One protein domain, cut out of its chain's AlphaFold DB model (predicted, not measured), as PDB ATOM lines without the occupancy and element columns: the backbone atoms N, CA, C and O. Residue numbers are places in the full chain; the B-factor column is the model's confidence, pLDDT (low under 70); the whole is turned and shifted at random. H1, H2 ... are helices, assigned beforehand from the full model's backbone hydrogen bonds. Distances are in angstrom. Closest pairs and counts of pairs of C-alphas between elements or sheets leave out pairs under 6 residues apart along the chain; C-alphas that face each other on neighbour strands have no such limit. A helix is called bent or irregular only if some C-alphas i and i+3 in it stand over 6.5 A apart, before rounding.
ATOM      1  N   LYS A  35     -45.868 -59.859   4.151       70.62
ATOM      2  CA  LYS A  35     -46.280 -59.048   2.992       70.62
ATOM      3  C   LYS A  35     -45.461 -59.469   1.772       70.62
ATOM      4  O   LYS A  35     -44.257 -59.645   1.908       70.62
ATOM      5  N   THR A  36     -46.066 -59.645   0.604       74.25
ATOM      6  CA  THR A  36     -45.328 -59.868  -0.655       74.25
ATOM      7  C   THR A  36     -44.745 -58.551  -1.167       74.25
ATOM      8  O   THR A  36     -45.218 -57.492  -0.762       74.25
ATOM      9  N   LEU A  37     -43.737 -58.593  -2.048       74.25
ATOM     10  CA  LEU A  37     -43.104 -57.377  -2.577       74.25
ATOM     11  C   LEU A  37     -44.127 -56.442  -3.255       74.25
ATOM     12  O   LEU A  37     -44.141 -55.250  -2.974       74.25
ATOM     13  N   LYS A  38     -45.083 -56.997  -4.010       74.06
ATOM     14  CA  LYS A  38     -46.224 -56.257  -4.581       74.06
ATOM     15  C   LYS A  38     -46.988 -55.407  -3.567       74.06
ATOM     16  O   LYS A  38     -47.370 -54.287  -3.867       74.06
ATOM     17  N   ARG A  39     -47.249 -55.938  -2.369       76.81
ATOM     18  CA  ARG A  39     -48.031 -55.222  -1.341       76.81
ATOM     19  C   ARG A  39     -47.260 -54.068  -0.700       76.81
ATOM     20  O   ARG A  39     -47.830 -53.352   0.117       76.81
ATOM     21  N   VAL A  40     -45.972 -53.964  -1.004       83.19
ATOM     22  CA  VAL A  40     -45.038 -53.005  -0.420       83.19
ATOM     23  C   VAL A  40     -44.634 -51.943  -1.441       83.19
ATOM     24  O   VAL A  40     -44.430 -50.798  -1.058       83.19
ATOM     25  N   LEU A  41     -44.535 -52.313  -2.720       83.50
ATOM     26  CA  LEU A  41     -44.236 -51.383  -3.805       83.50
ATOM     27  C   LEU A  41     -45.348 -50.336  -4.005       83.50
ATOM     28  O   LEU A  41     -46.504 -50.579  -3.626       83.50
ATOM     29  N   PRO A  42     -45.012 -49.187  -4.627       83.12
ATOM     30  CA  PRO A  42     -46.001 -48.223  -5.090       83.12
ATOM     31  C   PRO A  42     -47.103 -48.922  -5.887       83.12
ATOM     32  O   PRO A  42     -46.843 -49.766  -6.742       83.12
ATOM     33  N   SER A  43     -48.354 -48.601  -5.567       74.88
ATOM     34  CA  SER A  43     -49.510 -49.123  -6.291       74.88
ATOM     35  C   SER A  43     -50.618 -48.081  -6.248       74.88
ATOM     36  O   SER A  43     -50.886 -47.519  -5.183       74.88
ATOM     37  N   GLY A  44     -51.256 -47.843  -7.385       68.44
ATOM     38  CA  GLY A  44     -52.219 -46.763  -7.571       68.44
ATOM     39  C   GLY A  44     -52.475 -46.525  -9.059       68.44
ATOM     40  O   GLY A  44     -52.035 -47.344  -9.879       68.44
ATOM     41  N   PRO A  45     -53.192 -45.446  -9.408       64.31
ATOM     42  CA  PRO A  45     -53.337 -45.007 -10.791       64.31
ATOM     43  C   PRO A  45     -51.971 -44.956 -11.500       64.31
ATOM     44  O   PRO A  45     -50.942 -44.654 -10.906       64.31
ATOM     45  N   GLY A  46     -51.922 -45.417 -12.746       64.56
ATOM     46  CA  GLY A  46     -50.685 -45.497 -13.530       64.56
ATOM     47  C   GLY A  46     -49.669 -46.591 -13.165       64.56
ATOM     48  O   GLY A  46     -48.673 -46.735 -13.865       64.56
ATOM     49  N   PHE A  47     -49.936 -47.414 -12.146       67.62
ATOM     50  CA  PHE A  47     -49.140 -48.608 -11.804       67.62
ATOM     51  C   PHE A  47     -49.933 -49.919 -11.928       67.62
ATOM     52  O   PHE A  47     -49.463 -50.985 -11.547       67.62
ATOM     53  N   GLN A  48     -51.163 -49.877 -12.440       52.72
ATOM     54  CA  GLN A  48     -52.026 -51.063 -12.553       52.72
ATOM     55  C   GLN A  48     -51.564 -52.054 -13.637       52.72
ATOM     56  O   GLN A  48     -51.984 -53.206 -13.622       52.72
ATOM     57  N   MET A  49     -50.637 -51.648 -14.510       49.66
ATOM     58  CA  MET A  49     -50.103 -52.456 -15.615       49.66
ATOM     59  C   MET A  49     -49.117 -53.565 -15.188       49.66
ATOM     60  O   MET A  49     -48.557 -54.237 -16.044       49.66
ATOM     61  N   TYR A  50     -48.910 -53.806 -13.885       50.03
ATOM     62  CA  TYR A  50     -48.112 -54.939 -13.370       50.03
ATOM     63  C   TYR A  50     -48.888 -56.258 -13.280       50.03
ATOM     64  O   TYR A  50     -48.496 -57.130 -12.508       50.03
ATOM     65  N   GLN A  51     -49.987 -56.415 -14.016       48.09
ATOM     66  CA  GLN A  51     -50.742 -57.665 -14.094       48.09
ATOM     67  C   GLN A  51     -50.798 -58.145 -15.545       48.09
ATOM     68  O   GLN A  51     -51.031 -57.346 -16.448       48.09
ATOM     69  N   ASN A  52     -50.543 -59.433 -15.768       42.69
ATOM     70  CA  ASN A  52     -50.759 -60.090 -17.051       42.69
ATOM     71  C   ASN A  52     -52.272 -60.282 -17.309       42.69
ATOM     72  O   ASN A  52     -53.103 -59.988 -16.448       42.69
ATOM     73  N   ALA A  53     -52.616 -60.822 -18.481       35.38
ATOM     74  CA  ALA A  53     -53.979 -61.186 -18.898       35.38
ATOM     75  C   ALA A  53     -54.804 -61.935 -17.829       35.38
ATOM     76  O   ALA A  53     -55.998 -61.715 -17.643       35.38
ATOM     77  N   ALA A  54     -54.156 -62.803 -17.053       41.78
ATOM     78  CA  ALA A  54     -54.808 -63.599 -16.018       41.78
ATOM     79  C   ALA A  54     -55.026 -62.828 -14.695       41.78
ATOM     80  O   ALA A  54     -55.474 -63.407 -13.702       41.78
ATOM     81  N   GLY A  55     -54.713 -61.526 -14.649       46.25
ATOM     82  CA  GLY A  55     -54.683 -60.736 -13.416       46.25
ATOM     83  C   GLY A  55     -53.531 -61.137 -12.489       46.25
ATOM     84  O   GLY A  55     -53.510 -60.755 -11.313       46.25
ATOM     85  N   GLU A  56     -52.588 -61.935 -12.994       47.06
ATOM     86  CA  GLU A  56     -51.431 -62.397 -12.247       47.06
ATOM     87  C   GLU A  56     -50.317 -61.376 -12.344       47.06
ATOM     88  O   GLU A  56     -50.116 -60.710 -13.354       47.06
ATOM     89  N   ASP A  57     -49.553 -61.264 -11.274       52.62
ATOM     90  CA  ASP A  57     -48.536 -60.238 -11.180       52.62
ATOM     91  C   ASP A  57     -47.377 -60.503 -12.137       52.62
ATOM     92  O   ASP A  57     -46.753 -61.566 -12.093       52.62
ATOM     93  N   ILE A  58     -47.046 -59.501 -12.954       53.47
ATOM     94  CA  ILE A  58     -45.816 -59.491 -13.738       53.47
ATOM     95  C   ILE A  58     -44.662 -59.568 -12.741       53.47
ATOM     96  O   ILE A  58     -44.499 -58.714 -11.862       53.47
ATOM     97  N   LYS A  59     -43.860 -60.628 -12.854       62.34
ATOM     98  CA  LYS A  59     -42.681 -60.814 -12.014       62.34
ATOM     99  C   LYS A  59     -41.638 -59.765 -12.389       62.34
ATOM    100  O   LYS A  59     -40.914 -59.920 -13.358       62.34
ATOM    101  N   ILE A  60     -41.559 -58.700 -11.593       63.72
ATOM    102  CA  ILE A  60     -40.540 -57.643 -11.737       63.72
ATOM    103  C   ILE A  60     -39.127 -58.205 -11.492       63.72
ATOM    104  O   ILE A  60     -38.147 -57.723 -12.050       63.72
ATOM    105  N   LEU A  61     -39.030 -59.220 -10.629       68.62
ATOM    106  CA  LEU A  61     -37.808 -59.952 -10.322       68.62
ATOM    107  C   LEU A  61     -38.090 -61.441 -10.537       68.62
ATOM    108  O   LEU A  61     -38.994 -61.997  -9.909       68.62
ATOM    109  N   GLU A  62     -37.348 -62.058 -11.452       65.19
ATOM    110  CA  GLU A  62     -37.488 -63.475 -11.812       65.19
ATOM    111  C   GLU A  62     -36.911 -64.397 -10.733       65.19
ATOM    112  O   GLU A  62     -37.450 -65.472 -10.469       65.19
ATOM    113  N   ASP A  63     -35.844 -63.937 -10.077       77.00
ATOM    114  CA  ASP A  63     -35.147 -64.650  -9.017       77.00
ATOM    115  C   ASP A  63     -35.773 -64.340  -7.646       77.00
ATOM    116  O   ASP A  63     -35.920 -63.184  -7.225       77.00
ATOM    117  N   MET A  64     -36.141 -65.403  -6.929       78.38
ATOM    118  CA  MET A  64     -36.693 -65.316  -5.580       78.38
ATOM    119  C   MET A  64     -35.702 -64.675  -4.598       78.38
ATOM    120  O   MET A  64     -36.130 -63.922  -3.718       78.38
ATOM    121  N   ASP A  65     -34.405 -64.929  -4.760       82.69
ATOM    122  CA  ASP A  65     -33.352 -64.383  -3.910       82.69
ATOM    123  C   ASP A  65     -33.166 -62.886  -4.172       82.69
ATOM    124  O   ASP A  65     -33.068 -62.115  -3.216       82.69
ATOM    125  N   GLU A  66     -33.248 -62.432  -5.431       83.75
ATOM    126  CA  GLU A  66     -33.284 -60.995  -5.758       83.75
ATOM    127  C   GLU A  66     -34.511 -60.320  -5.122       83.75
ATOM    128  O   GLU A  66     -34.397 -59.257  -4.501       83.75
ATOM    129  N   GLY A  67     -35.685 -60.956  -5.217       82.88
ATOM    130  CA  GLY A  67     -36.921 -60.460  -4.612       82.88
ATOM    131  C   GLY A  67     -36.850 -60.354  -3.088       82.88
ATOM    132  O   GLY A  67     -37.315 -59.372  -2.498       82.88
ATOM    133  N   MET A  68     -36.242 -61.345  -2.438       84.25
ATOM    134  CA  MET A  68     -36.037 -61.353  -0.992       84.25
ATOM    135  C   MET A  68     -34.979 -60.339  -0.556       84.25
ATOM    136  O   MET A  68     -35.220 -59.611   0.408       84.25
ATOM    137  N   ALA A  69     -33.867 -60.229  -1.280       86.50
ATOM    138  CA  ALA A  69     -32.816 -59.248  -1.032       86.50
ATOM    139  C   ALA A  69     -33.352 -57.815  -1.134       86.50
ATOM    140  O   ALA A  69     -33.153 -57.008  -0.225       86.50
ATOM    141  N   PHE A  70     -34.127 -57.514  -2.180       89.31
ATOM    142  CA  PHE A  70     -34.749 -56.202  -2.347       89.31
ATOM    143  C   PHE A  70     -35.752 -55.887  -1.246       89.31
ATOM    144  O   PHE A  70     -35.721 -54.818  -0.637       89.31
ATOM    145  N   LYS A  71     -36.602 -56.849  -0.900       88.25
ATOM    146  CA  LYS A  71     -37.541 -56.686   0.206       88.25
ATOM    147  C   LYS A  71     -36.841 -56.507   1.558       88.25
ATOM    148  O   LYS A  71     -37.339 -55.760   2.399       88.25
ATOM    149  N   ASN A  72     -35.719 -57.183   1.791       88.19
ATOM    150  CA  ASN A  72     -34.903 -56.987   2.986       88.19
ATOM    151  C   ASN A  72     -34.284 -55.586   2.996       88.19
ATOM    152  O   ASN A  72     -34.352 -54.916   4.023       88.19
ATOM    153  N   ALA A  73     -33.792 -55.103   1.852       91.00
ATOM    154  CA  ALA A  73     -33.294 -53.739   1.704       91.00
ATOM    155  C   ALA A  73     -34.381 -52.693   2.014       91.00
ATOM    156  O   ALA A  73     -34.123 -51.736   2.740       91.00
ATOM    157  N   LEU A  74     -35.629 -52.917   1.585       91.38
ATOM    158  CA  LEU A  74     -36.759 -52.047   1.942       91.38
ATOM    159  C   LEU A  74     -37.025 -51.986   3.455       91.38
ATOM    160  O   LEU A  74     -37.562 -50.990   3.943       91.38
ATOM    161  N   ARG A  75     -36.622 -52.997   4.239       89.88
ATOM    162  CA  ARG A  75     -36.736 -52.923   5.706       89.88
ATOM    163  C   ARG A  75     -35.793 -51.900   6.332       89.88
ATOM    164  O   ARG A  75     -36.068 -51.465   7.445       89.88
ATOM    165  N   ALA A  76     -34.731 -51.497   5.633       89.25
ATOM    166  CA  ALA A  76     -33.835 -50.443   6.097       89.25
ATOM    167  C   ALA A  76     -34.504 -49.058   6.067       89.25
ATOM    168  O   ALA A  76     -34.202 -48.221   6.911       89.25
ATOM    169  N   VAL A  77     -35.439 -48.828   5.137       90.31
ATOM    170  CA  VAL A  77     -36.235 -47.588   5.073       90.31
ATOM    171  C   VAL A  77     -37.551 -47.690   5.833       90.31
ATOM    172  O   VAL A  77     -37.995 -46.710   6.426       90.31
ATOM    173  N   SER A  78     -38.175 -48.868   5.861       91.25
ATOM    174  CA  SER A  78     -39.394 -49.104   6.630       91.25
ATOM    175  C   SER A  78     -39.392 -50.510   7.233       91.25
ATOM    176  O   SER A  78     -39.731 -51.473   6.540       91.25
ATOM    177  N   PRO A  79     -39.075 -50.670   8.535       88.81
ATOM    178  CA  PRO A  79     -38.994 -51.988   9.173       88.81
ATOM    179  C   PRO A  79     -40.277 -52.823   9.042       88.81
ATOM    180  O   PRO A  79     -40.225 -54.046   8.896       88.81
ATOM    181  N   ASN A  80     -41.435 -52.153   9.030       88.38
ATOM    182  CA  ASN A  80     -42.760 -52.770   8.893       88.38
ATOM    183  C   ASN A  80     -43.264 -52.837   7.442       88.38
ATOM    184  O   ASN A  80     -44.402 -53.270   7.197       88.38
ATOM    185  N   LEU A  81     -42.423 -52.425   6.487       88.44
ATOM    186  CA  LEU A  81     -42.749 -52.321   5.068       88.44
ATOM    187  C   LEU A  81     -44.056 -51.541   4.881       88.44
ATOM    188  O   LEU A  81     -45.034 -52.037   4.309       88.44
ATOM    189  N   ASP A  82     -44.102 -50.376   5.522       90.00
ATOM    190  CA  ASP A  82     -45.172 -49.410   5.348       90.00
ATOM    191  C   ASP A  82     -45.142 -48.866   3.917       90.00
ATOM    192  O   ASP A  82     -44.076 -48.533   3.397       90.00
ATOM    193  N   LYS A  83     -46.310 -48.848   3.273       86.94
ATOM    194  CA  LYS A  83     -46.404 -48.603   1.836       86.94
ATOM    195  C   LYS A  83     -46.072 -47.151   1.493       86.94
ATOM    196  O   LYS A  83     -45.376 -46.923   0.513       86.94
ATOM    197  N   GLU A  84     -46.523 -46.195   2.299       89.38
ATOM    198  CA  GLU A  84     -46.264 -44.767   2.078       89.38
ATOM    199  C   GLU A  84     -44.783 -44.446   2.299       89.38
ATOM    200  O   GLU A  84     -44.158 -43.763   1.490       89.38
ATOM    201  N   ALA A  85     -44.183 -45.016   3.347       91.88
ATOM    202  CA  ALA A  85     -42.754 -44.855   3.604       91.88
ATOM    203  C   ALA A  85     -41.885 -45.443   2.476       91.88
ATOM    204  O   ALA A  85     -40.881 -44.842   2.087       91.88
ATOM    205  N   VAL A  86     -42.265 -46.611   1.943       92.00
ATOM    206  CA  VAL A  86     -41.573 -47.218   0.797       92.00
ATOM    207  C   VAL A  86     -41.781 -46.394  -0.466       92.00
ATOM    208  O   VAL A  86     -40.811 -46.142  -1.173       92.00
ATOM    209  N   ASP A  87     -43.000 -45.934  -0.735       92.44
ATOM    210  CA  ASP A  87     -43.289 -45.075  -1.882       92.44
ATOM    211  C   ASP A  87     -42.448 -43.792  -1.856       92.44
ATOM    212  O   ASP A  87     -41.795 -43.466  -2.842       92.44
ATOM    213  N   LEU A  88     -42.329 -43.128  -0.706       93.88
ATOM    214  CA  LEU A  88     -41.470 -41.953  -0.570       93.88
ATOM    215  C   LEU A  88     -39.979 -42.280  -0.778       93.88
ATOM    216  O   LEU A  88     -39.240 -41.481  -1.357       93.88
ATOM    217  N   ALA A  89     -39.513 -43.441  -0.310       93.88
ATOM    218  CA  ALA A  89     -38.135 -43.881  -0.528       93.88
ATOM    219  C   ALA A  89     -37.844 -44.164  -2.012       93.88
ATOM    220  O   ALA A  89     -36.763 -43.826  -2.495       93.88
ATOM    221  N   MET A  90     -38.810 -44.737  -2.733       92.75
ATOM    222  CA  MET A  90     -38.719 -44.977  -4.174       92.75
ATOM    223  C   MET A  90     -38.788 -43.666  -4.965       92.75
ATOM    224  O   MET A  90     -37.973 -43.452  -5.856       92.75
ATOM    225  N   ALA A  91     -39.668 -42.737  -4.589       94.31
ATOM    226  CA  ALA A  91     -39.749 -41.405  -5.187       94.31
ATOM    227  C   ALA A  91     -38.410 -40.652  -5.118       94.31
ATOM    228  O   ALA A  91     -37.964 -40.064  -6.104       94.31
ATOM    229  N   LYS A  92     -37.716 -40.722  -3.972       94.31
ATOM    230  CA  LYS A  92     -36.393 -40.101  -3.791       94.31
ATOM    231  C   LYS A  92     -35.342 -40.620  -4.773       94.31
ATOM    232  O   LYS A  92     -34.481 -39.844  -5.170       94.31
ATOM    233  N   LEU A  93     -35.415 -41.885  -5.188       92.62
ATOM    234  CA  LEU A  93     -34.495 -42.446  -6.185       92.62
ATOM    235  C   LEU A  93     -34.680 -41.805  -7.561       92.62
ATOM    236  O   LEU A  93     -33.692 -41.523  -8.232       92.62
ATOM    237  N   PHE A  94     -35.922 -41.528  -7.962       91.88
ATOM    238  CA  PHE A  94     -36.201 -40.814  -9.210       91.88
ATOM    239  C   PHE A  94     -35.776 -39.348  -9.146       91.88
ATOM    240  O   PHE A  94     -35.206 -38.841 -10.104       91.88
ATOM    241  N   LEU A  95     -35.973 -38.682  -8.004       91.00
ATOM    242  CA  LEU A  95     -35.466 -37.319  -7.797       91.00
ATOM    243  C   LEU A  95     -33.934 -37.264  -7.833       91.00
ATOM    244  O   LEU A  95     -33.361 -36.303  -8.336       91.00
ATOM    245  N   GLU A  96     -33.266 -38.290  -7.312       89.94
ATOM    246  CA  GLU A  96     -31.812 -38.388  -7.382       89.94
ATOM    247  C   GLU A  96     -31.338 -38.665  -8.814       89.94
ATOM    248  O   GLU A  96     -30.372 -38.058  -9.263       89.94
ATOM    249  N   ALA A  97     -32.041 -39.516  -9.566       88.44
ATOM    250  CA  ALA A  97     -31.772 -39.728 -10.986       88.44
ATOM    251  C   ALA A  97     -31.949 -38.435 -11.808       88.44
ATOM    252  O   ALA A  97     -31.101 -38.125 -12.643       88.44
ATOM    253  N   ASP A  98     -32.988 -37.647 -11.517       86.69
ATOM    254  CA  ASP A  98     -33.230 -36.315 -12.090       86.69
ATOM    255  C   ASP A  98     -32.077 -35.353 -11.770       86.69
ATOM    256  O   ASP A  98     -31.470 -34.758 -12.662       86.69
ATOM    257  N   ARG A  99     -31.679 -35.278 -10.496       87.12
ATOM    258  CA  ARG A  99     -30.540 -34.469 -10.042       87.12
ATOM    259  C   ARG A  99     -29.240 -34.865 -10.747       87.12
ATOM    260  O   ARG A  99     -28.465 -33.996 -11.148       87.12
ATOM    261  N   LEU A 100     -28.990 -36.168 -10.885       83.00
ATOM    262  CA  LEU A 100     -27.821 -36.690 -11.587       83.00
ATOM    263  C   LEU A 100     -27.854 -36.281 -13.057       83.00
ATOM    264  O   LEU A 100     -26.842 -35.775 -13.532       83.00
ATOM    265  N   SER A 101     -29.015 -36.383 -13.714       78.44
ATOM    266  CA  SER A 101     -29.214 -35.944 -15.100       78.44
ATOM    267  C   SER A 101     -28.866 -34.462 -15.321       78.44
ATOM    268  O   SER A 101     -28.287 -34.115 -16.347       78.44
ATOM    269  N   GLY A 102     -29.136 -33.594 -14.335       68.50
ATOM    270  CA  GLY A 102     -28.904 -32.148 -14.430       68.50
ATOM    271  C   GLY A 102     -27.492 -31.659 -14.071       68.50
ATOM    272  O   GLY A 102     -27.129 -30.542 -14.440       68.50
ATOM    273  N   HIS A 103     -26.677 -32.444 -13.355       57.62
ATOM    274  CA  HIS A 103     -25.364 -31.991 -12.853       57.62
ATOM    275  C   HIS A 103     -24.147 -32.448 -13.658       57.62
ATOM    276  O   HIS A 103     -23.040 -31.967 -13.409       57.62
ATOM    277  N   GLN A 104     -24.311 -33.336 -14.629       49.91
ATOM    278  CA  GLN A 104     -23.242 -33.675 -15.562       49.91
ATOM    279  C   GLN A 104     -23.636 -33.137 -16.936       49.91
ATOM    280  O   GLN A 104     -24.489 -33.695 -17.614       49.91
ATOM    281  N   ALA A 105     -22.964 -32.067 -17.369       42.78
ATOM    282  CA  ALA A 105     -23.131 -31.412 -18.673       42.78
ATOM    283  C   ALA A 105     -22.924 -32.336 -19.905       42.78
ATOM    284  O   ALA A 105     -22.990 -31.874 -21.042       42.78
ATOM    285  N   HIS A 106     -22.676 -33.634 -19.687       40.94
ATOM    286  CA  HIS A 106     -22.375 -34.658 -20.684       40.94
ATOM    287  C   HIS A 106     -23.022 -36.018 -20.360       40.94
ATOM    288  O   HIS A 106     -22.397 -37.054 -20.590       40.94
ATOM    289  N   ILE A 107     -24.236 -36.066 -19.799       47.03
ATOM    290  CA  ILE A 107     -24.909 -37.362 -19.631       47.03
ATOM    291  C   ILE A 107     -25.423 -37.852 -20.980       47.03
ATOM    292  O   ILE A 107     -26.466 -37.446 -21.478       47.03
ATOM    293  N   THR A 108     -24.643 -38.765 -21.544       50.66
ATOM    294  CA  THR A 108     -25.019 -39.728 -22.579       50.66
ATOM    295  C   THR A 108     -25.649 -40.993 -21.980       50.66
ATOM    296  O   THR A 108     -25.860 -41.968 -22.700       50.66
ATOM    297  N   GLU A 109     -25.919 -41.032 -20.667       55.53
ATOM    298  CA  GLU A 109     -26.508 -42.219 -20.048       55.53
ATOM    299  C   GLU A 109     -28.002 -42.334 -20.349       55.53
ATOM    300  O   GLU A 109     -28.777 -41.391 -20.200       55.53
ATOM    301  N   SER A 110     -28.402 -43.542 -20.740       72.12
ATOM    302  CA  SER A 110     -29.800 -43.920 -20.872       72.12
ATOM    303  C   SER A 110     -30.499 -43.923 -19.506       72.12
ATOM    304  O   SER A 110     -29.861 -44.032 -18.457       72.12
ATOM    305  N   ILE A 111     -31.831 -43.853 -19.506       76.56
ATOM    306  CA  ILE A 111     -32.656 -43.891 -18.284       76.56
ATOM    307  C   ILE A 111     -32.284 -45.064 -17.348       76.56
ATOM    308  O   ILE A 111     -32.089 -44.817 -16.156       76.56
ATOM    309  N   PRO A 112     -32.080 -46.306 -17.835       72.00
ATOM    310  CA  PRO A 112     -31.563 -47.394 -17.001       72.00
ATOM    311  C   PRO A 112     -30.233 -47.082 -16.297       72.00
ATOM    312  O   PRO A 112     -30.055 -47.459 -15.136       72.00
ATOM    313  N   GLY A 113     -29.309 -46.390 -16.975       70.19
ATOM    314  CA  GLY A 113     -28.025 -45.957 -16.415       70.19
ATOM    315  C   GLY A 113     -28.208 -44.967 -15.267       70.19
ATOM    316  O   GLY A 113     -27.712 -45.200 -14.163       70.19
ATOM    317  N   LEU A 114     -29.051 -43.951 -15.468       82.31
ATOM    318  CA  LEU A 114     -29.396 -42.966 -14.439       82.31
ATOM    319  C   LEU A 114     -30.017 -43.605 -13.190       82.31
ATOM    320  O   LEU A 114     -29.593 -43.311 -12.069       82.31
ATOM    321  N   LEU A 115     -30.975 -44.522 -13.358       84.94
ATOM    322  CA  LEU A 115     -31.597 -45.223 -12.226       84.94
ATOM    323  C   LEU A 115     -30.596 -46.129 -11.499       84.94
ATOM    324  O   LEU A 115     -30.626 -46.239 -10.271       84.94
ATOM    325  N   PHE A 116     -29.673 -46.752 -12.234       85.00
ATOM    326  CA  PHE A 116     -28.595 -47.535 -11.644       85.00
ATOM    327  C   PHE A 116     -27.603 -46.673 -10.853       85.00
ATOM    328  O   PHE A 116     -27.199 -47.060  -9.749       85.00
ATOM    329  N   LEU A 117     -27.221 -45.504 -11.372       85.19
ATOM    330  CA  LEU A 117     -26.365 -44.550 -10.667       85.19
ATOM    331  C   LEU A 117     -27.037 -44.019  -9.398       85.19
ATOM    332  O   LEU A 117     -26.412 -44.036  -8.334       85.19
ATOM    333  N   ALA A 118     -28.314 -43.641  -9.481       89.19
ATOM    334  CA  ALA A 118     -29.102 -43.223  -8.324       89.19
ATOM    335  C   ALA A 118     -29.160 -44.332  -7.260       89.19
ATOM    336  O   ALA A 118     -28.861 -44.100  -6.085       89.19
ATOM    337  N   ALA A 119     -29.427 -45.578  -7.671       88.12
ATOM    338  CA  ALA A 119     -29.411 -46.727  -6.770       88.12
ATOM    339  C   ALA A 119     -28.032 -46.941  -6.119       88.12
ATOM    340  O   ALA A 119     -27.936 -47.267  -4.936       88.12
ATOM    341  N   LYS A 120     -26.940 -46.729  -6.862       86.75
ATOM    342  CA  LYS A 120     -25.571 -46.863  -6.348       86.75
ATOM    343  C   LYS A 120     -25.208 -45.842  -5.273       86.75
ATOM    344  O   LYS A 120     -24.363 -46.189  -4.438       86.75
ATOM    345  N   GLN A 121     -25.792 -44.645  -5.332       88.19
ATOM    346  CA  GLN A 121     -25.527 -43.517  -4.430       88.19
ATOM    347  C   GLN A 121     -26.494 -43.450  -3.239       88.19
ATOM    348  O   GLN A 121     -26.286 -42.662  -2.327       88.19
ATOM    349  N   THR A 122     -27.524 -44.295  -3.209       89.50
ATOM    350  CA  THR A 122     -28.563 -44.233  -2.179       89.50
ATOM    351  C   THR A 122     -28.204 -45.048  -0.937       89.50
ATOM    352  O   THR A 122     -28.034 -46.264  -1.019       89.50
ATOM    353  N   ASP A 123     -28.173 -44.400   0.229       89.25
ATOM    354  CA  ASP A 123     -27.675 -44.962   1.495       89.25
ATOM    355  C   ASP A 123     -28.281 -46.310   1.892       89.25
ATOM    356  O   ASP A 123     -27.554 -47.233   2.257       89.25
ATOM    357  N   TRP A 124     -29.602 -46.473   1.802       88.69
ATOM    358  CA  TRP A 124     -30.246 -47.726   2.212       88.69
ATOM    359  C   TRP A 124     -29.963 -48.880   1.238       88.69
ATOM    360  O   TRP A 124     -29.864 -50.032   1.656       88.69
ATOM    361  N   ILE A 125     -29.752 -48.574  -0.045       88.00
ATOM    362  CA  ILE A 125     -29.288 -49.549  -1.041       88.00
ATOM    363  C   ILE A 125     -27.809 -49.857  -0.804       88.00
ATOM    364  O   ILE A 125     -27.417 -51.020  -0.863       88.00
ATOM    365  N   ILE A 126     -26.990 -48.847  -0.486       85.94
ATOM    366  CA  ILE A 126     -25.573 -49.008  -0.132       85.94
ATOM    367  C   ILE A 126     -25.423 -49.925   1.082       85.94
ATOM    368  O   ILE A 126     -24.637 -50.869   1.033       85.94
ATOM    369  N   ALA A 127     -26.198 -49.689   2.139       84.44
ATOM    370  CA  ALA A 127     -26.207 -50.519   3.337       84.44
ATOM    371  C   ALA A 127     -26.596 -51.974   3.017       84.44
ATOM    372  O   ALA A 127     -26.031 -52.906   3.588       84.44
ATOM    373  N   ALA A 128     -27.495 -52.170   2.048       82.62
ATOM    374  CA  ALA A 128     -27.917 -53.480   1.572       82.62
ATOM    375  C   ALA A 128     -26.969 -54.124   0.537       82.62
ATOM    376  O   ALA A 128     -27.193 -55.276   0.174       82.62
ATOM    377  N   LYS A 129     -25.887 -53.462   0.083       74.94
ATOM    378  CA  LYS A 129     -24.991 -53.980  -0.984       74.94
ATOM    379  C   LYS A 129     -24.358 -55.339  -0.689       74.94
ATOM    380  O   LYS A 129     -23.959 -56.031  -1.620       74.94
ATOM    381  N   LYS A 130     -24.252 -55.722   0.588       74.62
ATOM    382  CA  LYS A 130     -23.765 -57.053   0.990       74.62
ATOM    383  C   LYS A 130     -24.715 -58.178   0.574       74.62
ATOM    384  O   LYS A 130     -24.259 -59.292   0.355       74.62
ATOM    385  N   GLU A 131     -26.005 -57.877   0.463       77.56
ATOM    386  CA  GLU A 131     -27.074 -58.844   0.200       77.56
ATOM    387  C   GLU A 131     -27.788 -58.577  -1.132       77.56
ATOM    388  O   GLU A 131     -28.446 -59.462  -1.664       77.56
ATOM    389  N   MET A 132     -27.652 -57.373  -1.697       87.50
ATOM    390  CA  MET A 132     -28.379 -56.939  -2.885       87.50
ATOM    391  C   MET A 132     -27.504 -56.114  -3.832       87.50
ATOM    392  O   MET A 132     -26.960 -55.072  -3.467       87.50
ATOM    393  N   LYS A 133     -27.434 -56.517  -5.102       82.56
ATOM    394  CA  LYS A 133     -26.757 -55.727  -6.141       82.56
ATOM    395  C   LYS A 133     -27.597 -54.488  -6.508       82.56
ATOM    396  O   LYS A 133     -28.814 -54.612  -6.632       82.56
ATOM    397  N   PRO A 134     -26.990 -53.317  -6.794       79.38
ATOM    398  CA  PRO A 134     -27.732 -52.128  -7.237       79.38
ATOM    399  C   PRO A 134     -28.553 -52.338  -8.519       79.38
ATOM    400  O   PRO A 134     -29.547 -51.651  -8.734       79.38
ATOM    401  N   THR A 135     -28.177 -53.321  -9.346       82.00
ATOM    402  CA  THR A 135     -28.946 -53.745 -10.524       82.00
ATOM    403  C   THR A 135     -30.355 -54.211 -10.162       82.00
ATOM    404  O   THR A 135     -31.278 -53.961 -10.924       82.00
ATOM    405  N   VAL A 136     -30.546 -54.833  -8.994       83.81
ATOM    406  CA  VAL A 136     -31.861 -55.302  -8.532       83.81
ATOM    407  C   VAL A 136     -32.802 -54.119  -8.308       83.81
ATOM    408  O   VAL A 136     -33.922 -54.112  -8.809       83.81
ATOM    409  N   ALA A 137     -32.329 -53.075  -7.624       85.12
ATOM    410  CA  ALA A 137     -33.115 -51.862  -7.426       85.12
ATOM    411  C   ALA A 137     -33.397 -51.143  -8.755       85.12
ATOM    412  O   ALA A 137     -34.524 -50.713  -8.986       85.12
ATOM    413  N   ALA A 138     -32.410 -51.075  -9.655       80.62
ATOM    414  CA  ALA A 138     -32.587 -50.474 -10.976       80.62
ATOM    415  C   ALA A 138     -33.653 -51.197 -11.821       80.62
ATOM    416  O   ALA A 138     -34.470 -50.524 -12.444       80.62
ATOM    417  N   LYS A 139     -33.713 -52.541 -11.796       79.75
ATOM    418  CA  LYS A 139     -34.779 -53.321 -12.461       79.75
ATOM    419  C   LYS A 139     -36.168 -52.922 -11.951       79.75
ATOM    420  O   LYS A 139     -37.067 -52.651 -12.742       79.75
ATOM    421  N   VAL A 140     -36.327 -52.833 -10.626       83.00
ATOM    422  CA  VAL A 140     -37.599 -52.434 -10.003       83.00
ATOM    423  C   VAL A 140     -37.978 -51.003 -10.390       83.00
ATOM    424  O   VAL A 140     -39.126 -50.754 -10.751       83.00
ATOM    425  N   LEU A 141     -37.025 -50.069 -10.359       85.94
ATOM    426  CA  LEU A 141     -37.259 -48.681 -10.764       85.94
ATOM    427  C   LEU A 141     -37.614 -48.569 -12.254       85.94
ATOM    428  O   LEU A 141     -38.547 -47.849 -12.587       85.94
ATOM    429  N   MET A 142     -36.942 -49.301 -13.146       80.69
ATOM    430  CA  MET A 142     -37.278 -49.312 -14.575       80.69
ATOM    431  C   MET A 142     -38.694 -49.833 -14.826       80.69
ATOM    432  O   MET A 142     -39.424 -49.253 -15.623       80.69
ATOM    433  N   ALA A 143     -39.115 -50.881 -14.114       73.50
ATOM    434  CA  ALA A 143     -40.485 -51.373 -14.213       73.50
ATOM    435  C   ALA A 143     -41.501 -50.314 -13.749       73.50
ATOM    436  O   ALA A 143     -42.512 -50.102 -14.421       73.50
ATOM    437  N   LEU A 144     -41.219 -49.620 -12.636       80.38
ATOM    438  CA  LEU A 144     -42.010 -48.482 -12.136       80.38
ATOM    439  C   LEU A 144     -42.108 -47.354 -13.168       80.38
ATOM    440  O   LEU A 144     -43.200 -46.877 -13.475       80.38
ATOM    441  N   TYR A 145     -40.973 -46.993 -13.755       80.06
ATOM    442  CA  TYR A 145     -40.874 -45.981 -14.794       80.06
ATOM    443  C   TYR A 145     -41.701 -46.329 -16.040       80.06
ATOM    444  O   TYR A 145     -42.521 -45.521 -16.472       80.06
ATOM    445  N   GLU A 146     -41.530 -47.528 -16.602       70.56
ATOM    446  CA  GLU A 146     -42.231 -47.944 -17.823       70.56
ATOM    447  C   GLU A 146     -43.739 -48.087 -17.609       70.56
ATOM    448  O   GLU A 146     -44.524 -47.630 -18.440       70.56
ATOM    449  N   GLY A 147     -44.164 -48.644 -16.470       69.94
ATOM    450  CA  GLY A 147     -45.587 -48.729 -16.132       69.94
ATOM    451  C   GLY A 147     -46.240 -47.346 -16.097       69.94
ATOM    452  O   GLY A 147     -47.253 -47.120 -16.763       69.94
ATOM    453  N   ARG A 148     -45.595 -46.383 -15.420       78.25
ATOM    454  CA  ARG A 148     -46.066 -44.995 -15.384       78.25
ATOM    455  C   ARG A 148     -46.027 -44.338 -16.762       78.25
ATOM    456  O   ARG A 148     -46.970 -43.646 -17.134       78.25
ATOM    457  N   ARG A 149     -44.968 -44.571 -17.544       72.25
ATOM    458  CA  ARG A 149     -44.821 -44.034 -18.903       72.25
ATOM    459  C   ARG A 149     -45.979 -44.409 -19.796       72.25
ATOM    460  O   ARG A 149     -46.527 -43.546 -20.477       72.25
ATOM    461  N   ILE A 150     -46.284 -45.696 -19.834       64.06
ATOM    462  CA  ILE A 150     -47.338 -46.233 -20.679       64.06
ATOM    463  C   ILE A 150     -48.668 -45.657 -20.191       64.06
ATOM    464  O   ILE A 150     -49.414 -45.115 -20.998       64.06
ATOM    465  N   ALA A 151     -48.917 -45.632 -18.881       68.56
ATOM    466  CA  ALA A 151     -50.121 -45.012 -18.342       68.56
ATOM    467  C   ALA A 151     -50.288 -43.539 -18.758       68.56
ATOM    468  O   ALA A 151     -51.338 -43.183 -19.281       68.56
ATOM    469  N   VAL A 152     -49.261 -42.696 -18.607       65.75
ATOM    470  CA  VAL A 152     -49.322 -41.275 -18.998       65.75
ATOM    471  C   VAL A 152     -49.477 -41.125 -20.509       65.75
ATOM    472  O   VAL A 152     -50.389 -40.440 -20.966       65.75
ATOM    473  N   LYS A 153     -48.631 -41.790 -21.305       59.31
ATOM    474  CA  LYS A 153     -48.664 -41.680 -22.767       59.31
ATOM    475  C   LYS A 153     -50.016 -42.121 -23.315       59.31
ATOM    476  O   LYS A 153     -50.599 -41.392 -24.101       59.31
ATOM    477  N   PHE A 154     -50.544 -43.259 -22.870       53.41
ATOM    478  CA  PHE A 154     -51.826 -43.767 -23.357       53.41
ATOM    479  C   PHE A 154     -53.035 -43.084 -22.724       53.41
ATOM    480  O   PHE A 154     -54.047 -42.991 -23.402       53.41
ATOM    481  N   SER A 155     -52.936 -42.496 -21.527       53.88
ATOM    482  CA  SER A 155     -53.992 -41.605 -21.007       53.88
ATOM    483  C   SER A 155     -54.203 -40.359 -21.874       53.88
ATOM    484  O   SER A 155     -55.291 -39.806 -21.892       53.88
ATOM    485  N   ARG A 156     -53.192 -39.928 -22.642       47.00
ATOM    486  CA  ARG A 156     -53.340 -38.831 -23.616       47.00
ATOM    487  C   ARG A 156     -54.070 -39.253 -24.894       47.00
ATOM    488  O   ARG A 156     -54.623 -38.404 -25.578       47.00
ATOM    489  N   TYR A 157     -54.050 -40.544 -25.226       43.56
ATOM    490  CA  TYR A 157     -54.692 -41.100 -26.426       43.56
ATOM    491  C   TYR A 157     -56.009 -41.821 -26.116       43.56
ATOM    492  O   TYR A 157     -56.741 -42.194 -27.030       43.56
ATOM    493  N   ARG A 158     -56.308 -42.056 -24.836       42.41
ATOM    494  CA  ARG A 158     -57.459 -42.829 -24.378       42.41
ATOM    495  C   ARG A 158     -58.243 -42.061 -23.336       42.41
ATOM    496  O   ARG A 158     -57.689 -41.348 -22.514       42.41
ATOM    497  N   GLN A 159     -59.545 -42.304 -23.328       40.03
ATOM    498  CA  GLN A 159     -60.540 -41.611 -22.508       40.03
ATOM    499  C   GLN A 159     -60.443 -41.899 -21.006       40.03
ATOM    500  O   GLN A 159     -61.351 -41.536 -20.274       40.03
ATOM    501  N   HIS A 160     -59.385 -42.578 -20.552       43.31
ATOM    502  CA  HIS A 160     -59.137 -42.933 -19.161       43.31
ATOM    503  C   HIS A 160     -58.188 -41.921 -18.531       43.31
ATOM    504  O   HIS A 160     -56.983 -42.189 -18.449       43.31
ATOM    505  N   PRO A 161     -58.691 -40.761 -18.078       50.75
ATOM    506  CA  PRO A 161     -57.881 -39.933 -17.226       50.75
ATOM    507  C   PRO A 161     -57.487 -40.674 -15.975       50.75
ATOM    508  O   PRO A 161     -58.195 -41.539 -15.456       50.75
ATOM    509  N   ILE A 162     -56.361 -40.242 -15.440       60.38
ATOM    510  CA  ILE A 162     -56.099 -40.388 -14.024       60.38
ATOM    511  C   ILE A 162     -57.167 -39.536 -13.323       60.38
ATOM    512  O   ILE A 162     -57.000 -38.329 -13.185       60.38
ATOM    513  N   GLU A 163     -58.288 -40.171 -12.955       52.34
ATOM    514  CA  GLU A 163     -59.515 -39.523 -12.445       52.34
ATOM    515  C   GLU A 163     -59.257 -38.563 -11.276       52.34
ATOM    516  O   GLU A 163     -60.011 -37.623 -11.054       52.34
ATOM    517  N   ASP A 164     -58.192 -38.805 -10.511       64.06
ATOM    518  CA  ASP A 164     -57.765 -37.927  -9.434       64.06
ATOM    519  C   ASP A 164     -56.237 -37.906  -9.353       64.06
ATOM    520  O   ASP A 164     -55.611 -38.725  -8.674       64.06
ATOM    521  N   TYR A 165     -55.630 -36.958 -10.067       66.50
ATOM    522  CA  TYR A 165     -54.179 -36.769 -10.072       66.50
ATOM    523  C   TYR A 165     -53.618 -36.478  -8.669       66.50
ATOM    524  O   TYR A 165     -52.474 -36.820  -8.376       66.50
ATOM    525  N   ALA A 166     -54.422 -35.919  -7.755       66.44
ATOM    526  CA  ALA A 166     -53.999 -35.673  -6.377       66.44
ATOM    527  C   ALA A 166     -53.872 -36.965  -5.543       66.44
ATOM    528  O   ALA A 166     -53.243 -36.946  -4.485       66.44
ATOM    529  N   LYS A 167     -54.430 -38.090  -6.015       72.56
ATOM    530  CA  LYS A 167     -54.279 -39.424  -5.404       72.56
ATOM    531  C   LYS A 167     -53.091 -40.219  -5.949       72.56
ATOM    532  O   LYS A 167     -52.910 -41.377  -5.561       72.56
ATOM    533  N   GLU A 168     -52.300 -39.635  -6.844       79.81
ATOM    534  CA  GLU A 168     -51.074 -40.259  -7.328       79.81
ATOM    535  C   GLU A 168     -50.066 -40.475  -6.202       79.81
ATOM    536  O   GLU A 168     -49.981 -39.709  -5.240       79.81
ATOM    537  N   THR A 169     -49.282 -41.545  -6.317       86.75
ATOM    538  CA  THR A 169     -48.246 -41.823  -5.320       86.75
ATOM    539  C   THR A 169     -47.069 -40.859  -5.494       86.75
ATOM    540  O   THR A 169     -46.843 -40.317  -6.580       86.75
ATOM    541  N   ALA A 170     -46.256 -40.665  -4.453       90.62
ATOM    542  CA  ALA A 170     -45.065 -39.824  -4.543       90.62
ATOM    543  C   ALA A 170     -44.107 -40.327  -5.637       90.62
ATOM    544  O   ALA A 170     -43.466 -39.524  -6.315       90.62
ATOM    545  N   THR A 171     -44.038 -41.648  -5.847       89.75
ATOM    546  CA  THR A 171     -43.245 -42.242  -6.933       89.75
ATOM    547  C   THR A 171     -43.773 -41.850  -8.312       89.75
ATOM    548  O   THR A 171     -42.971 -41.491  -9.170       89.75
ATOM    549  N   ALA A 172     -45.092 -41.888  -8.538       85.81
ATOM    550  CA  ALA A 172     -45.683 -41.494  -9.822       85.81
ATOM    551  C   ALA A 172     -45.354 -40.033 -10.158       85.81
ATOM    552  O   ALA A 172     -44.836 -39.747 -11.235       85.81
ATOM    553  N   LEU A 173     -45.556 -39.131  -9.194       86.81
ATOM    554  CA  LEU A 173     -45.253 -37.707  -9.351       86.81
ATOM    555  C   LEU A 173     -43.756 -37.455  -9.598       86.81
ATOM    556  O   LEU A 173     -43.387 -36.586 -10.389       86.81
ATOM    557  N   ALA A 174     -42.877 -38.220  -8.942       89.12
ATOM    558  CA  ALA A 174     -41.436 -38.124  -9.160       89.12
ATOM    559  C   ALA A 174     -41.022 -38.601 -10.564       89.12
ATOM    560  O   ALA A 174     -40.145 -37.985 -11.167       89.12
ATOM    561  N   ILE A 175     -41.661 -39.646 -11.101       85.94
ATOM    562  CA  ILE A 175     -41.434 -40.120 -12.476       85.94
ATOM    563  C   ILE A 175     -41.901 -39.080 -13.503       85.94
ATOM    564  O   ILE A 175     -41.161 -38.782 -14.442       85.94
ATOM    565  N   ASP A 176     -43.093 -38.507 -13.314       83.69
ATOM    566  CA  ASP A 176     -43.641 -37.459 -14.188       83.69
ATOM    567  C   ASP A 176     -42.690 -36.253 -14.251       83.69
ATOM    568  O   ASP A 176     -42.351 -35.758 -15.330       83.69
ATOM    569  N   LYS A 177     -42.175 -35.830 -13.085       84.12
ATOM    570  CA  LYS A 177     -41.180 -34.758 -12.987       84.12
ATOM    571  C   LYS A 177     -39.869 -35.121 -13.684       84.12
ATOM    572  O   LYS A 177     -39.386 -34.317 -14.473       84.12
ATOM    573  N   PHE A 178     -39.326 -36.311 -13.417       82.00
ATOM    574  CA  PHE A 178     -38.060 -36.782 -13.992       82.00
ATOM    575  C   PHE A 178     -38.060 -36.751 -15.525       82.00
ATOM    576  O   PHE A 178     -37.023 -36.521 -16.138       82.00
ATOM    577  N   ARG A 179     -39.221 -36.943 -16.165       72.31
ATOM    578  CA  ARG A 179     -39.324 -36.878 -17.628       72.31
ATOM    579  C   ARG A 179     -39.910 -35.583 -18.182       72.31
ATOM    580  O   ARG A 179     -40.017 -35.446 -19.398       72.31
ATOM    581  N   ASN A 180     -40.322 -34.665 -17.310       71.56
ATOM    582  CA  ASN A 180     -41.112 -33.494 -17.677       71.56
ATOM    583  C   ASN A 180     -42.365 -33.860 -18.509       71.56
ATOM    584  O   ASN A 180     -42.786 -33.122 -19.399       71.56
ATOM    585  N   GLU A 181     -42.955 -35.027 -18.235       63.56
ATOM    586  CA  GLU A 181     -44.188 -35.486 -18.866       63.56
ATOM    587  C   GLU A 181     -45.315 -35.451 -17.842       63.56
ATOM    588  O   GLU A 181     -45.232 -36.084 -16.796       63.56
ATOM    589  N   LYS A 182     -46.389 -34.729 -18.162       60.59
ATOM    590  CA  LYS A 182     -47.622 -34.719 -17.367       60.59
ATOM    591  C   LYS A 182     -48.756 -35.430 -18.112       60.59
ATOM    592  O   LYS A 182     -48.760 -35.404 -19.349       60.59
ATOM    593  N   PRO A 183     -49.713 -36.064 -17.419       56.88
ATOM    594  CA  PRO A 183     -50.983 -36.454 -18.035       56.88
ATOM    595  C   PRO A 183     -51.667 -35.254 -18.708       56.88
ATOM    596  O   PRO A 183     -51.322 -34.112 -18.410       56.88
ATOM    597  N   CYS A 184     -52.605 -35.495 -19.626       53.75
ATOM    598  CA  CYS A 184     -53.466 -34.407 -20.100       53.75
ATOM    599  C   CYS A 184     -54.296 -33.883 -18.922       53.75
ATOM    600  O   CYS A 184     -54.931 -34.684 -18.238       53.75
TER     601      CYS A 184
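Overview. This is residues 35 to 184 of the 267 residues of an uncharacterized protein of Colletotrichum nymphaeae SA-01 (UniProt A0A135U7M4). Two long helices, H2 and H5, cross at about right angles, and the other four pack round this cross: H6 side by side with H2 and across H5, H3 on both long helices, and H1 bridging from residues 136 to 137 of H5 to residues 85 to 89 of H2, with H4 packed on H1. Residues 102 to 108, of which 102 and 103 belong to H2, stick out. The printed part has 150 residues, with six named helices in the order H1, H2, H3, H4, H5, H6 and no named strand, and its class is all helix. The whole is compact, with a radius of gyration of the C-alphas of 15.1 A, and spans 46 by 43 by 25 A.

Along the chain. Start at residue 35 and pass through residues 35 to 63, a long stretch with no named element. Find C-alpha 64 at (-36.693, -65.316, -5.580); here H1 begins, and it runs through residues 64 to 77 over 20.7 A. Next comes H2, residues 83 to 103, which runs 30.6 A from C-alpha 83 at (-46.404, -48.603, 1.836). H3, residues 111 to 121, is 15.6 A long, and H4, residues 123 to 130, is 12.7 A long. H4 is irregular: C-alphas 127 and 130 are 7.4 A apart. H5, residues 134 to 155, is the longest helix by residues and measures 31.5 A. After residues 156 to 169, H6 takes residues 170 to 179 over 14.6 A and ends with C-alpha 179 at (-39.324, -36.878, -17.628).

Arrangement. Look first at residues 66 to 70 of H1, the part that only just touches H5, with 3 pairs of C-alphas within 8 A; the closest are those of Glu 66 and Val 136, 6.5 A apart, and the lines are about perpendicular at 87 degrees. Move on to residues 72 to 77 of H1, which touch H4; the closest C-alphas are those of Ala 73 and Ala 128, 5.4 A apart. These two helices run opposite ways at a steep tilt of 38 degrees, only just past shallow. Residues 74 to 77 of H1 touch H2, about perpendicular at 90 degrees, with the closest C-alphas, those of Val 77 and Val 86, 6.8 A apart. Go now to H2: its residues 93 to 101 touch H3, where the C-alphas of Ala 97 and Ala 118 are the closest at 5.1 A, and the lines are only just about perpendicular at 72 degrees. H2 and H5 are close but not clearly touching, at 89 degrees; their closest C-alphas are those of Met 90 and Leu 141, 7.7 A apart. H2 touches H6, the same way at a shallow tilt of 17 degrees, with the C-alphas of Ala 91 and Thr 171 closest at 4.0 A. H3 touches residues 134 to 142 of H5, opposite ways at a steep tilt of 43 degrees; the closest C-alphas, those of Phe 116 and Ala 138, are 5.0 A apart. H3 and H4 only just touch, and only at the corner, with 3 pairs of C-alphas within 8 A. Residues 145 to 148 of H5 only just touch H6, with 3 pairs within 8 A and the closest C-alphas, those of Tyr 145 and Ile 175, 6.3 A apart. H4 and H6 are apart. In H3, H5 and H6 every O i to N i+4 pair is within hydrogen-bond range; in H1 it is 8 of 10, in H2 15 of 17 and in H4 3 of 4.

Size, cuts and confidence. The two C-alphas farthest apart, those of Lys 130 and Gln 159, are 46.3 A from each other. The printed part has no cut, and the link from H5 to H6, 14 residues, is long. The mean pLDDT of the printed part is 74.6; look for values under 70 at residues 44 to 62, 102 to 109, 147, 150 to 166 and 181 to 184.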